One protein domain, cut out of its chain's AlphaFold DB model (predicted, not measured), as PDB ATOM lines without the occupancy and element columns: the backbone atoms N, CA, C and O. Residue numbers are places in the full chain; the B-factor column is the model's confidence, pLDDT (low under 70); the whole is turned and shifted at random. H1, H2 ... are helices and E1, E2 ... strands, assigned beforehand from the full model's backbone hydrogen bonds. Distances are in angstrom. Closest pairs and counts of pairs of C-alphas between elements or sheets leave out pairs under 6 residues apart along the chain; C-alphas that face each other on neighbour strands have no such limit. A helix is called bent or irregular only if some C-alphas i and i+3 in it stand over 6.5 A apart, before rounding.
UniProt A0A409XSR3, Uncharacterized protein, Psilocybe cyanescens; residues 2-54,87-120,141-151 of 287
ATOM      1  N   ILE A   2       0.469 -14.627 -32.052       91.06
ATOM      2  CA  ILE A   2       1.116 -14.745 -30.733       91.06
ATOM      3  C   ILE A   2       1.843 -13.424 -30.462       91.06
ATOM      4  O   ILE A   2       2.564 -12.939 -31.330       91.06
ATOM      5  N   THR A   3       1.633 -12.809 -29.297       91.94
ATOM      6  CA  THR A   3       2.341 -11.571 -28.940       91.94
ATOM      7  C   THR A   3       3.813 -11.877 -28.626       91.94
ATOM      8  O   THR A   3       4.098 -12.954 -28.094       91.94
ATOM      9  N   PRO A   4       4.760 -10.953 -28.879       89.19
ATOM     10  CA  PRO A   4       6.182 -11.180 -28.578       89.19
ATOM     11  C   PRO A   4       6.412 -11.529 -27.098       89.19
ATOM     12  O   PRO A   4       7.211 -12.402 -26.769       89.19
ATOM     13  N   PHE A   5       5.615 -10.935 -26.203       88.88
ATOM     14  CA  PHE A   5       5.592 -11.247 -24.772       88.88
ATOM     15  C   PHE A   5       5.262 -12.723 -24.493       88.88
ATOM     16  O   PHE A   5       5.886 -13.354 -23.638       88.88
ATOM     17  N   LEU A   6       4.266 -13.281 -25.190       91.50
ATOM     18  CA  LEU A   6       3.885 -14.685 -25.035       91.50
ATOM     19  C   LEU A   6       4.962 -15.607 -25.599       91.50
ATOM     20  O   LEU A   6       5.354 -16.545 -24.911       91.50
ATOM     21  N   GLN A   7       5.477 -15.319 -26.797       93.44
ATOM     22  CA  GLN A   7       6.539 -16.112 -27.423       93.44
ATOM     23  C   GLN A   7       7.765 -16.217 -26.514       93.44
ATOM     24  O   GLN A   7       8.272 -17.310 -26.261       93.44
ATOM     25  N   GLN A   8       8.194 -15.095 -25.944       91.94
ATOM     26  CA  GLN A   8       9.312 -15.101 -25.022       91.94
ATOM     27  C   GLN A   8       8.993 -15.787 -23.698       91.94
ATOM     28  O   GLN A   8       9.843 -16.479 -23.149       91.94
ATOM     29  N   ARG A   9       7.776 -15.638 -23.168       93.56
ATOM     30  CA  ARG A   9       7.369 -16.386 -21.974       93.56
ATOM     31  C   ARG A   9       7.446 -17.895 -22.210       93.56
ATOM     32  O   ARG A   9       7.909 -18.595 -21.315       93.56
ATOM     33  N   TYR A  10       7.034 -18.384 -23.381       95.75
ATOM     34  CA  TYR A  10       7.196 -19.793 -23.748       95.75
ATOM     35  C   TYR A  10       8.672 -20.184 -23.851       95.75
ATOM     36  O   TYR A  10       9.052 -21.205 -23.288       95.75
ATOM     37  N   SER A  11       9.510 -19.345 -24.472       95.88
ATOM     38  CA  SER A  11      10.965 -19.556 -24.541       95.88
ATOM     39  C   SER A  11      11.615 -19.624 -23.148       95.88
ATOM     40  O   SER A  11      12.364 -20.554 -22.851       95.88
ATOM     41  N   ALA A  12      11.263 -18.702 -22.246       96.06
ATOM     42  CA  ALA A  12      11.730 -18.685 -20.861       96.06
ATOM     43  C   ALA A  12      11.239 -19.904 -20.073       96.06
ATOM     44  O   ALA A  12      11.980 -20.470 -19.273       96.06
ATOM     45  N   GLN A  13      10.000 -20.343 -20.318       97.06
ATOM     46  CA  GLN A  13       9.451 -21.544 -19.698       97.06
ATOM     47  C   GLN A  13      10.192 -22.802 -20.169       97.06
ATOM     48  O   GLN A  13      10.579 -23.609 -19.329       97.06
ATOM     49  N   SER A  14      10.436 -22.967 -21.474       97.31
ATOM     50  CA  SER A  14      11.174 -24.123 -22.001       97.31
ATOM     51  C   SER A  14      12.631 -24.144 -21.535       97.31
ATOM     52  O   SER A  14      13.114 -25.190 -21.109       97.31
ATOM     53  N   ALA A  15      13.310 -22.993 -21.549       97.75
ATOM     54  CA  ALA A  15      14.681 -22.864 -21.056       97.75
ATOM     55  C   ALA A  15      14.764 -23.123 -19.542       97.75
ATOM     56  O   ALA A  15      15.601 -23.899 -19.088       97.75
ATOM     57  N   GLY A  16      13.842 -22.555 -18.757       97.62
ATOM     58  CA  GLY A  16      13.755 -22.805 -17.319       97.62
ATOM     59  C   GLY A  16      13.465 -24.271 -16.983       97.62
ATOM     60  O   GLY A  16      14.047 -24.812 -16.046       97.62
ATOM     61  N   LEU A  17      12.621 -24.951 -17.768       98.12
ATOM     62  CA  LEU A  17      12.386 -26.391 -17.625       98.12
ATOM     63  C   LEU A  17      13.653 -27.210 -17.888       98.12
ATOM     64  O   LEU A  17      13.906 -28.162 -17.155       98.12
ATOM     65  N   ALA A  18      14.451 -26.845 -18.895       97.75
ATOM     66  CA  ALA A  18      15.718 -27.515 -19.183       97.75
ATOM     67  C   ALA A  18      16.710 -27.377 -18.016       97.75
ATOM     68  O   ALA A  18      17.275 -28.381 -17.583       97.75
ATOM     69  N   ILE A  19      16.846 -26.170 -17.448       98.19
ATOM     70  CA  ILE A  19      17.685 -25.917 -16.264       98.19
ATOM     71  C   ILE A  19      17.215 -26.764 -15.079       98.19
ATOM     72  O   ILE A  19      18.006 -27.490 -14.480       98.19
ATOM     73  N   VAL A  20      15.918 -26.728 -14.753       98.12
ATOM     74  CA  VAL A  20      15.395 -27.494 -13.612       98.12
ATOM     75  C   VAL A  20      15.578 -28.993 -13.826       98.12
ATOM     76  O   VAL A  20      16.030 -29.672 -12.913       98.12
ATOM     77  N   ARG A  21      15.313 -29.525 -15.023       97.75
ATOM     78  CA  ARG A  21      15.549 -30.946 -15.326       97.75
ATOM     79  C   ARG A  21      17.015 -31.336 -15.172       97.75
ATOM     80  O   ARG A  21      17.284 -32.375 -14.579       97.75
ATOM     81  N   LYS A  22      17.947 -30.493 -15.629       97.94
ATOM     82  CA  LYS A  22      19.391 -30.689 -15.429       97.94
ATOM     83  C   LYS A  22      19.741 -30.745 -13.936       97.94
ATOM     84  O   LYS A  22      20.448 -31.650 -13.508       97.94
ATOM     85  N   ILE A  23      19.186 -29.842 -13.123       97.75
ATOM     86  CA  ILE A  23      19.388 -29.837 -11.661       97.75
ATOM     87  C   ILE A  23      18.848 -31.120 -11.023       97.75
ATOM     88  O   ILE A  23      19.534 -31.716 -10.197       97.75
ATOM     89  N   LEU A  24      17.644 -31.554 -11.409       97.06
ATOM     90  CA  LEU A  24      17.024 -32.774 -10.884       97.06
ATOM     91  C   LEU A  24      17.766 -34.054 -11.303       97.06
ATOM     92  O   LEU A  24      17.660 -35.060 -10.610       97.06
ATOM     93  N   GLN A  25      18.489 -34.032 -12.425       96.25
ATOM     94  CA  GLN A  25      19.345 -35.139 -12.865       96.25
ATOM     95  C   GLN A  25      20.691 -35.153 -12.131       96.25
ATOM     96  O   GLN A  25      21.161 -36.216 -11.739       96.25
ATOM     97  N   ASN A  26      21.297 -33.980 -11.930       97.50
ATOM     98  CA  ASN A  26      22.634 -33.859 -11.348       97.50
ATOM     99  C   ASN A  26      22.641 -33.947  -9.816       97.50
ATOM    100  O   ASN A  26      23.630 -34.385  -9.231       97.50
ATOM    101  N   ARG A  27      21.572 -33.494  -9.149       96.88
ATOM    102  CA  ARG A  27      21.469 -33.461  -7.683       96.88
ATOM    103  C   ARG A  27      20.364 -34.404  -7.207       96.88
ATOM    104  O   ARG A  27      19.237 -34.352  -7.692       96.88
ATOM    105  N   SER A  28      20.678 -35.234  -6.214       94.81
ATOM    106  CA  SER A  28      19.694 -36.090  -5.541       94.81
ATOM    107  C   SER A  28      19.022 -35.344  -4.387       94.81
ATOM    108  O   SER A  28      19.694 -34.690  -3.589       94.81
ATOM    109  N   PHE A  29      17.696 -35.458  -4.286       95.38
ATOM    110  CA  PHE A  29      16.885 -34.850  -3.229       95.38
ATOM    111  C   PHE A  29      16.064 -35.932  -2.507       95.38
ATOM    112  O   PHE A  29      14.858 -36.031  -2.750       95.38
ATOM    113  N   PRO A  30      16.679 -36.758  -1.638       93.12
ATOM    114  CA  PRO A  30      15.985 -37.876  -0.986       93.12
ATOM    115  C   PRO A  30      14.808 -37.397  -0.124       93.12
ATOM    116  O   PRO A  30      13.710 -37.953  -0.181       93.12
ATOM    117  N   ASP A  31      15.002 -36.290   0.592       93.81
ATOM    118  CA  ASP A  31      13.961 -35.668   1.408       93.81
ATOM    119  C   ASP A  31      13.048 -34.735   0.608       93.81
ATOM    120  O   ASP A  31      12.100 -34.197   1.165       93.81
ATOM    121  N   GLY A  32      13.289 -34.562  -0.693       95.38
ATOM    122  CA  GLY A  32      12.665 -33.535  -1.520       95.38
ATOM    123  C   GLY A  32      13.289 -32.146  -1.331       95.38
ATOM    124  O   GLY A  32      14.264 -31.960  -0.608       95.38
ATOM    125  N   PHE A  33      12.742 -31.149  -2.025       96.62
ATOM    126  CA  PHE A  33      13.233 -29.773  -1.994       96.62
ATOM    127  C   PHE A  33      12.103 -28.748  -1.861       96.62
ATOM    128  O   PHE A  33      10.974 -28.922  -2.333       96.62
ATOM    129  N   THR A  34      12.412 -27.622  -1.223       96.69
ATOM    130  CA  THR A  34      11.512 -26.465  -1.190       96.69
ATOM    131  C   THR A  34      11.663 -25.631  -2.457       96.69
ATOM    132  O   THR A  34      12.721 -25.596  -3.083       96.69
ATOM    133  N   THR A  35      10.628 -24.872  -2.826       97.31
ATOM    134  CA  THR A  35      10.714 -24.000  -4.007       97.31
ATOM    135  C   THR A  35      11.810 -22.938  -3.888       97.31
ATOM    136  O   THR A  35      12.386 -22.547  -4.897       97.31
ATOM    137  N   LYS A  36      12.105 -22.470  -2.666       96.81
ATOM    138  CA  LYS A  36      13.170 -21.487  -2.430       96.81
ATOM    139  C   LYS A  36      14.550 -22.097  -2.689       96.81
ATOM    140  O   LYS A  36      15.342 -21.474  -3.380       96.81
ATOM    141  N   GLN A  37      14.796 -23.311  -2.190       96.62
ATOM    142  CA  GLN A  37      16.042 -24.038  -2.451       96.62
ATOM    143  C   GLN A  37      16.225 -24.291  -3.947       96.62
ATOM    144  O   GLN A  37      17.271 -23.963  -4.490       96.62
ATOM    145  N   LEU A  38      15.189 -24.794  -4.633       97.81
ATOM    146  CA  LEU A  38      15.277 -25.022  -6.076       97.81
ATOM    147  C   LEU A  38      15.574 -23.727  -6.840       97.81
ATOM    148  O   LEU A  38      16.376 -23.745  -7.761       97.81
ATOM    149  N   TYR A  39      14.954 -22.608  -6.457       97.94
ATOM    150  CA  TYR A  39      15.207 -21.311  -7.086       97.94
ATOM    151  C   TYR A  39      16.650 -20.834  -6.897       97.94
ATOM    152  O   TYR A  39      17.258 -20.394  -7.863       97.94
ATOM    153  N   GLN A  40      17.205 -20.957  -5.687       97.62
ATOM    154  CA  GLN A  40      18.596 -20.583  -5.413       97.62
ATOM    155  C   GLN A  40      19.565 -21.394  -6.278       97.62
ATOM    156  O   GLN A  40      20.391 -20.811  -6.968       97.62
ATOM    157  N   ILE A  41      19.380 -22.717  -6.329       97.94
ATOM    158  CA  ILE A  41      20.187 -23.610  -7.175       97.94
ATOM    159  C   ILE A  41      20.003 -23.272  -8.661       97.94
ATOM    160  O   ILE A  41      20.943 -23.331  -9.443       97.94
ATOM    161  N   ALA A  42      18.788 -22.906  -9.061       97.62
ATOM    162  CA  ALA A  42      18.486 -22.570 -10.442       97.62
ATOM    163  C   ALA A  42      19.126 -21.266 -10.920       97.62
ATOM    164  O   ALA A  42      19.359 -21.148 -12.113       97.62
ATOM    165  N   ILE A  43      19.388 -20.307 -10.029       97.44
ATOM    166  CA  ILE A  43      20.094 -19.061 -10.368       97.44
ATOM    167  C   ILE A  43      21.605 -19.292 -10.513       97.44
ATOM    168  O   ILE A  43      22.260 -18.559 -11.246       97.44
ATOM    169  N   GLU A  44      22.163 -20.292  -9.821       97.31
ATOM    170  CA  GLU A  44      23.582 -20.662  -9.941       97.31
ATOM    171  C   GLU A  44      23.918 -21.240 -11.325       97.31
ATOM    172  O   GLU A  44      25.052 -21.125 -11.786       97.31
ATOM    173  N   GLU A  45      22.948 -21.870 -11.992       97.19
ATOM    174  CA  GLU A  45      23.130 -22.408 -13.340       97.19
ATOM    175  C   GLU A  45      23.105 -21.280 -14.389       97.19
ATOM    176  O   GLU A  45      22.232 -20.411 -14.347       97.19
ATOM    177  N   PRO A  46      24.026 -21.282 -15.369       96.00
ATOM    178  CA  PRO A  46      24.042 -20.263 -16.410       96.00
ATOM    179  C   PRO A  46      22.824 -20.384 -17.336       96.00
ATOM    180  O   PRO A  46      22.331 -21.480 -17.626       96.00
ATOM    181  N   ALA A  47      22.363 -19.243 -17.851       95.19
ATOM    182  CA  ALA A  47      21.311 -19.215 -18.860       95.19
ATOM    183  C   ALA A  47      21.781 -19.910 -20.161       95.19
ATOM    184  O   ALA A  47      22.950 -19.776 -20.530       95.19
ATOM    185  N   PRO A  48      20.897 -20.630 -20.880       94.88
ATOM    186  CA  PRO A  48      21.238 -21.249 -22.156       94.88
ATOM    187  C   PRO A  48      21.722 -20.223 -23.183       94.88
ATOM    188  O   PRO A  48      21.196 -19.109 -23.254       94.88
ATOM    189  N   GLU A  49      22.685 -20.628 -24.010       94.88
ATOM    190  CA  GLU A  49      23.229 -19.790 -25.079       94.88
ATOM    191  C   GLU A  49      22.106 -19.293 -26.005       94.88
ATOM    192  O   GLU A  49      21.264 -20.063 -26.471       94.88
ATOM    193  N   GLY A  50      22.066 -17.980 -26.239       93.50
ATOM    194  CA  GLY A  50      21.062 -17.344 -27.098       93.50
ATOM    195  C   GLY A  50      19.706 -17.064 -26.441       93.50
ATOM    196  O   GLY A  50      18.791 -16.608 -27.130       93.50
ATOM    197  N   PHE A  51      19.541 -17.288 -25.131       94.94
ATOM    198  CA  PHE A  51      18.333 -16.845 -24.435       94.94
ATOM    199  C   PHE A  51      18.225 -15.313 -24.459       94.94
ATOM    200  O   PHE A  51      19.095 -14.607 -23.956       94.94
ATOM    201  N   GLN A  52      17.140 -14.794 -25.039       92.38
ATOM    202  CA  GLN A  52      16.884 -13.357 -25.058       92.38
ATOM    203  C   GLN A  52      16.190 -12.934 -23.757       92.38
ATOM    204  O   GLN A  52      15.090 -13.430 -23.470       92.38
ATOM    205  N   PRO A  53      16.780 -12.001 -22.992       89.81
ATOM    206  CA  PRO A  53      16.220 -11.544 -21.731       89.81
ATOM    207  C   PRO A  53      14.909 -10.802 -21.955       89.81
ATOM    208  O   PRO A  53      14.648 -10.251 -23.030       89.81
ATOM    209  N   PHE A  54      14.043 -10.811 -20.939       84.75
ATOM    210  CA  PHE A  54      12.735 -10.167 -21.039       84.75
ATOM    211  C   PHE A  54      12.906  -8.697 -21.445       84.75
ATOM    212  O   PHE A  54      13.658  -8.012 -20.753       84.75
ATOM    213  N   HIS A  87      16.131 -11.326 -11.078       91.50
ATOM    214  CA  HIS A  87      17.051 -11.761 -12.136       91.50
ATOM    215  C   HIS A  87      16.374 -11.730 -13.520       91.50
ATOM    216  O   HIS A  87      15.943 -12.770 -14.019       91.50
ATOM    217  N   PRO A  88      16.229 -10.560 -14.168       90.38
ATOM    218  CA  PRO A  88      15.483 -10.443 -15.424       90.38
ATOM    219  C   PRO A  88      16.162 -11.102 -16.633       90.38
ATOM    220  O   PRO A  88      15.469 -11.499 -17.571       90.38
ATOM    221  N   GLU A  89      17.486 -11.250 -16.579       92.44
ATOM    222  CA  GLU A  89      18.301 -11.889 -17.619       92.44
ATOM    223  C   GLU A  89      18.163 -13.420 -17.624       92.44
ATOM    224  O   GLU A  89      18.422 -14.082 -18.626       92.44
ATOM    225  N   HIS A  90      17.729 -14.002 -16.503       95.88
ATOM    226  CA  HIS A  90      17.666 -15.445 -16.327       95.88
ATOM    227  C   HIS A  90      16.302 -16.010 -16.776       95.88
ATOM    228  O   HIS A  90      15.262 -15.407 -16.478       95.88
ATOM    229  N   PRO A  91      16.240 -17.203 -17.409       96.75
ATOM    230  CA  PRO A  91      14.968 -17.835 -17.774       96.75
ATOM    231  C   PRO A  91      14.013 -18.004 -16.585       96.75
ATOM    232  O   PRO A  91      12.796 -17.855 -16.709       96.75
ATOM    233  N   ILE A  92      14.569 -18.265 -15.399       96.88
ATOM    234  CA  ILE A  92      13.840 -18.377 -14.131       96.88
ATOM    235  C   ILE A  92      13.988 -17.065 -13.367       96.88
ATOM    236  O   ILE A  92      14.724 -16.965 -12.394       96.88
ATOM    237  N   ARG A  93      13.275 -16.043 -13.836       94.19
ATOM    238  CA  ARG A  93      13.420 -14.663 -13.348       94.19
ATOM    239  C   ARG A  93      13.015 -14.417 -11.895       94.19
ATOM    240  O   ARG A  93      13.448 -13.449 -11.283       94.19
ATOM    241  N   SER A  94      12.092 -15.221 -11.368       95.75
ATOM    242  CA  SER A  94      11.582 -15.055 -10.006       95.75
ATOM    243  C   SER A  94      11.034 -16.356  -9.434       95.75
ATOM    244  O   SER A  94      10.565 -17.231 -10.168       95.75
ATOM    245  N   ILE A  95      10.983 -16.441  -8.100       96.19
ATOM    246  CA  ILE A  95      10.332 -17.552  -7.381       96.19
ATOM    247  C   ILE A  95       8.879 -17.720  -7.840       96.19
ATOM    248  O   ILE A  95       8.383 -18.839  -7.976       96.19
ATOM    249  N   ARG A  96       8.181 -16.608  -8.094       95.38
ATOM    250  CA  ARG A  96       6.801 -16.629  -8.586       95.38
ATOM    251  C   ARG A  96       6.709 -17.285  -9.963       95.38
ATOM    252  O   ARG A  96       5.819 -18.100 -10.173       95.38
ATOM    253  N   PHE A  97       7.643 -16.984 -10.867       96.00
ATOM    254  CA  PHE A  97       7.694 -17.602 -12.192       96.00
ATOM    255  C   PHE A  97       7.918 -19.120 -12.107       96.00
ATOM    256  O   PHE A  97       7.195 -19.884 -12.747       96.00
ATOM    257  N   LEU A  98       8.847 -19.556 -11.249       97.44
ATOM    258  CA  LEU A  98       9.084 -20.975 -10.968       97.44
ATOM    259  C   LEU A  98       7.805 -21.670 -10.464       97.44
ATOM    260  O   LEU A  98       7.446 -22.734 -10.967       97.44
ATOM    261  N   LYS A  99       7.086 -21.045  -9.520       97.56
ATOM    262  CA  LYS A  99       5.829 -21.565  -8.949       97.56
ATOM    263  C   LYS A  99       4.659 -21.612  -9.924       97.56
ATOM    264  O   LYS A  99       3.898 -22.567  -9.878       97.56
ATOM    265  N   GLU A 100       4.472 -20.580 -10.739       97.19
ATOM    266  CA  GLU A 100       3.286 -20.455 -11.594       97.19
ATOM    267  C   GLU A 100       3.413 -21.221 -12.916       97.19
ATOM    268  O   GLU A 100       2.400 -21.667 -13.446       97.19
ATOM    269  N   TYR A 101       4.626 -21.379 -13.463       97.12
ATOM    270  CA  TYR A 101       4.793 -21.882 -14.838       97.12
ATOM    271  C   TYR A 101       5.615 -23.158 -14.959       97.12
ATOM    272  O   TYR A 101       5.315 -23.995 -15.806       97.12
ATOM    273  N   ILE A 102       6.650 -23.319 -14.137       98.12
ATOM    274  CA  ILE A 102       7.591 -24.437 -14.280       98.12
ATOM    275  C   ILE A 102       7.146 -25.617 -13.416       98.12
ATOM    276  O   ILE A 102       6.964 -26.716 -13.932       98.12
ATOM    277  N   LEU A 103       6.909 -25.396 -12.117       97.94
ATOM    278  CA  LEU A 103       6.501 -26.468 -11.201       97.94
ATOM    279  C   LEU A 103       5.172 -27.137 -11.597       97.94
ATOM    280  O   LEU A 103       5.135 -28.366 -11.598       97.94
ATOM    281  N   PRO A 104       4.113 -26.406 -12.006       98.25
ATOM    282  CA  PRO A 104       2.874 -27.040 -12.450       98.25
ATOM    283  C   PRO A 104       3.068 -27.874 -13.718       98.25
ATOM    284  O   PRO A 104       2.418 -28.903 -13.879       98.25
ATOM    285  N   PHE A 105       3.987 -27.466 -14.599       97.75
ATOM    286  CA  PHE A 105       4.316 -28.233 -15.796       97.75
ATOM    287  C   PHE A 105       5.016 -29.551 -15.437       97.75
ATOM    288  O   PHE A 105       4.575 -30.605 -15.882       97.75
ATOM    289  N   LEU A 106       6.038 -29.508 -14.574       97.69
ATOM    290  CA  LEU A 106       6.740 -30.708 -14.093       97.69
ATOM    291  C   LEU A 106       5.824 -31.642 -13.287       97.69
ATOM    292  O   LEU A 106       5.961 -32.863 -13.335       97.69
ATOM    293  N   GLN A 107       4.873 -31.075 -12.544       97.25
ATOM    294  CA  GLN A 107       3.847 -31.846 -11.854       97.25
ATOM    295  C   GLN A 107       2.883 -32.507 -12.851       97.25
ATOM    296  O   GLN A 107       2.533 -33.673 -12.687       97.25
ATOM    297  N   GLY A 108       2.483 -31.789 -13.906       95.88
ATOM    298  CA  GLY A 108       1.633 -32.310 -14.978       95.88
ATOM    299  C   GLY A 108       2.285 -33.453 -15.761       95.88
ATOM    300  O   GLY A 108       1.606 -34.419 -16.106       95.88
ATOM    301  N   THR A 109       3.604 -33.397 -15.970       95.62
ATOM    302  CA  THR A 109       4.387 -34.492 -16.572       95.62
ATOM    303  C   THR A 109       4.746 -35.604 -15.581       95.62
ATOM    304  O   THR A 109       5.408 -36.567 -15.967       95.62
ATOM    305  N   LYS A 110       4.292 -35.508 -14.320       96.56
ATOM    306  CA  LYS A 110       4.582 -36.458 -13.232       96.56
ATOM    307  C   LYS A 110       6.085 -36.650 -12.986       96.56
ATOM    308  O   LYS A 110       6.516 -37.714 -12.560       96.56
ATOM    309  N   GLU A 111       6.894 -35.626 -13.253       96.75
ATOM    310  CA  GLU A 111       8.325 -35.625 -12.918       96.75
ATOM    311  C   GLU A 111       8.543 -35.321 -11.432       96.75
ATOM    312  O   GLU A 111       9.494 -35.814 -10.825       96.75
ATOM    313  N   ILE A 112       7.645 -34.527 -10.841       97.75
ATOM    314  CA  ILE A 112       7.668 -34.162  -9.424       97.75
ATOM    315  C   ILE A 112       6.281 -34.287  -8.790       97.75
ATOM    316  O   ILE A 112       5.255 -34.126  -9.452       97.75
ATOM    317  N   GLN A 113       6.249 -34.495  -7.477       97.62
ATOM    318  CA  GLN A 113       5.033 -34.521  -6.672       97.62
ATOM    319  C   GLN A 113       5.191 -33.660  -5.425       97.62
ATOM    320  O   GLN A 113       6.179 -33.756  -4.700       97.62
ATOM    321  N   MET A 114       4.193 -32.824  -5.149       97.88
ATOM    322  CA  MET A 114       4.147 -32.067  -3.904       97.88
ATOM    323  C   MET A 114       3.649 -32.973  -2.778       97.88
ATOM    324  O   MET A 114       2.558 -33.536  -2.863       97.88
ATOM    325  N   THR A 115       4.430 -33.101  -1.711       97.12
ATOM    326  CA  THR A 115       4.087 -33.902  -0.533       97.12
ATOM    327  C   THR A 115       4.212 -33.067   0.735       97.12
ATOM    328  O   THR A 115       4.967 -32.094   0.799       97.12
ATOM    329  N   ARG A 116       3.414 -33.417   1.746       95.88
ATOM    330  CA  ARG A 116       3.530 -32.854   3.091       95.88
ATOM    331  C   ARG A 116       4.563 -33.666   3.852       95.88
ATOM    332  O   ARG A 116       4.364 -34.863   4.037       95.88
ATOM    333  N   GLN A 117       5.624 -33.024   4.315       92.75
ATOM    334  CA  GLN A 117       6.601 -33.648   5.199       92.75
ATOM    335  C   GLN A 117       6.681 -32.887   6.520       92.75
ATOM    336  O   GLN A 117       6.642 -31.651   6.520       92.75
ATOM    337  N   PRO A 118       6.790 -33.589   7.659       90.94
ATOM    338  CA  PRO A 118       7.120 -32.929   8.911       90.94
ATOM    339  C   PRO A 118       8.489 -32.261   8.744       90.94
ATOM    340  O   PRO A 118       9.432 -32.909   8.291       90.94
ATOM    341  N   LYS A 119       8.619 -30.969   9.079       83.06
ATOM    342  CA  LYS A 119       9.948 -30.359   9.162       83.06
ATOM    343  C   LYS A 119      10.698 -31.066  10.279       83.06
ATOM    344  O   LYS A 119      10.461 -30.793  11.456       83.06
ATOM    345  N   VAL A 120      11.612 -31.958   9.917       72.25
ATOM    346  CA  VAL A 120      12.657 -32.385  10.838       72.25
ATOM    347  C   VAL A 120      13.475 -31.125  11.068       72.25
ATOM    348  O   VAL A 120      14.208 -30.684  10.184       72.25
ATOM    349  N   VAL A 141       4.449 -28.744   9.430       90.31
ATOM    350  CA  VAL A 141       4.458 -29.509   8.186       90.31
ATOM    351  C   VAL A 141       4.873 -28.572   7.051       90.31
ATOM    352  O   VAL A 141       4.253 -27.529   6.836       90.31
ATOM    353  N   ALA A 142       5.933 -28.921   6.322       91.44
ATOM    354  CA  ALA A 142       6.337 -28.232   5.104       91.44
ATOM    355  C   ALA A 142       5.758 -28.930   3.873       91.44
ATOM    356  O   ALA A 142       5.696 -30.156   3.799       91.44
ATOM    357  N   TRP A 143       5.387 -28.131   2.877       95.19
ATOM    358  CA  TRP A 143       5.154 -28.626   1.528       95.19
ATOM    359  C   TRP A 143       6.480 -28.687   0.783       95.19
ATOM    360  O   TRP A 143       7.164 -27.671   0.637       95.19
ATOM    361  N   VAL A 144       6.829 -29.883   0.330       97.19
ATOM    362  CA  VAL A 144       8.103 -30.188  -0.313       97.19
ATOM    363  C   VAL A 144       7.821 -30.895  -1.632       97.19
ATOM    364  O   VAL A 144       6.878 -31.682  -1.745       97.19
ATOM    365  N   TRP A 145       8.617 -30.595  -2.652       97.69
ATOM    366  CA  TRP A 145       8.562 -31.273  -3.940       97.69
ATOM    367  C   TRP A 145       9.493 -32.480  -3.915       97.69
ATOM    368  O   TRP A 145      10.678 -32.341  -3.620       97.69
ATOM    369  N   LYS A 146       8.961 -33.660  -4.221       97.69
ATOM    370  CA  LYS A 146       9.727 -34.895  -4.394       97.69
ATOM    371  C   LYS A 146       9.840 -35.229  -5.868       97.69
ATOM    372  O   LYS A 146       8.883 -35.030  -6.613       97.69
ATOM    373  N   VAL A 147      10.996 -35.731  -6.278       97.88
ATOM    374  CA  VAL A 147      11.211 -36.224  -7.641       97.88
ATOM    375  C   VAL A 147      10.622 -37.625  -7.742       97.88
ATOM    376  O   VAL A 147      10.917 -38.467  -6.899       97.88
ATOM    377  N   ILE A 148       9.796 -37.866  -8.759       97.12
ATOM    378  CA  ILE A 148       9.285 -39.207  -9.054       97.12
ATOM    379  C   ILE A 148      10.290 -39.895  -9.993       97.12
ATOM    380  O   ILE A 148      10.577 -39.361 -11.084       97.12
ATOM    381  N   PRO A 149      10.841 -41.062  -9.608       95.44
ATOM    382  CA  PRO A 149      11.771 -41.794 -10.456       95.44
ATOM    383  C   PRO A 149      11.073 -42.229 -11.756       95.44
ATOM    384  O   PRO A 149       9.881 -42.534 -11.731       95.44
ATOM    385  N   PRO A 150      11.779 -42.278 -12.904       93.94
ATOM    386  CA  PRO A 150      11.180 -42.635 -14.193       93.94
ATOM    387  C   PRO A 150      10.375 -43.942 -14.194       93.94
ATOM    388  O   PRO A 150       9.374 -44.018 -14.896       93.94
ATOM    389  N   SER A 151      10.769 -44.925 -13.378       95.38
ATOM    390  CA  SER A 151      10.087 -46.217 -13.214       95.38
ATOM    391  C   SER A 151       8.699 -46.125 -12.572       95.38
ATOM    392  O   SER A 151       7.860 -46.984 -12.815       95.38
TER     393      SER A 151
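This is residues 2 to 54, 87 to 120 and 141 to 151 of the 287 residues of an uncharacterized protein of Psilocybe cyanescens (UniProt A0A409XSR3). A two-stranded ribbon, E1 and E2, makes one end of an elongated body in which three crossed helices, H1, H2 and H3, each touch the other two. The long helix H1 runs from the opposite end towards the ribbon. The printed part has 98 residues, with named elements in the order H1, H2, H3, E1, E2; the sheet is antiparallel and the class is mixed, helices and strands. The whole is compact, with a radius of gyration of the C-alphas of 13.8 A, and spans 43 by 26 by 25 A.

E1, residues 112 to 118, and E2, residues 141 to 147, are antiparallel neighbours at 148 degrees; N 113 and O 146 are 2.8 A apart, N 142 and O 117 also 2.8 A, within hydrogen-bond range. H3, residues 95 to 108, joins E1 by a tight link; their closest C-alphas, Leu 106 and Ile 112, are 5.9 A apart. H1, residues 4 to 26, touches H3 with residues 13 to 17 alone, closest C-alphas Leu 17 and Ile 102 at 6.2 A, only just about perpendicular at 71 degrees. H2, residues 35 to 44, touches H1, about perpendicular at 86 degrees, closest C-alphas Val 20 and Ala 42 at 6.6 A. H2 touches H3 at 75 degrees, about perpendicular, closest C-alphas Tyr 39 and Ile 95 at 6.2 A. E1 is apart from H1 and H2. Every O i to N i+4 pair is within hydrogen-bond range in H1 and H2; in H3, 7 of 10 are.

H1 begins at C-alpha 4 (6.182, -11.180, -28.578) and is 32.9 A long. H2 measures 14.6 A and H3 18.7 A; H3 is only just irregular, with C-alphas 100 and 103 6.8 A apart. E1 measures 18.4 A and E2 18.5 A, ending at C-alpha 147 (11.211, -36.224, -7.641).

The C-alphas farthest apart, Ile 2 and Val 120, are 46.6 A apart. Residues 55 to 86 and 121 to 140 are not printed; the C-alpha gaps are 10.0 A and 9.1 A. Of the links printed whole, H1 to H2 is short and H3 to E1 tight. No printed residue is under pLDDT 70.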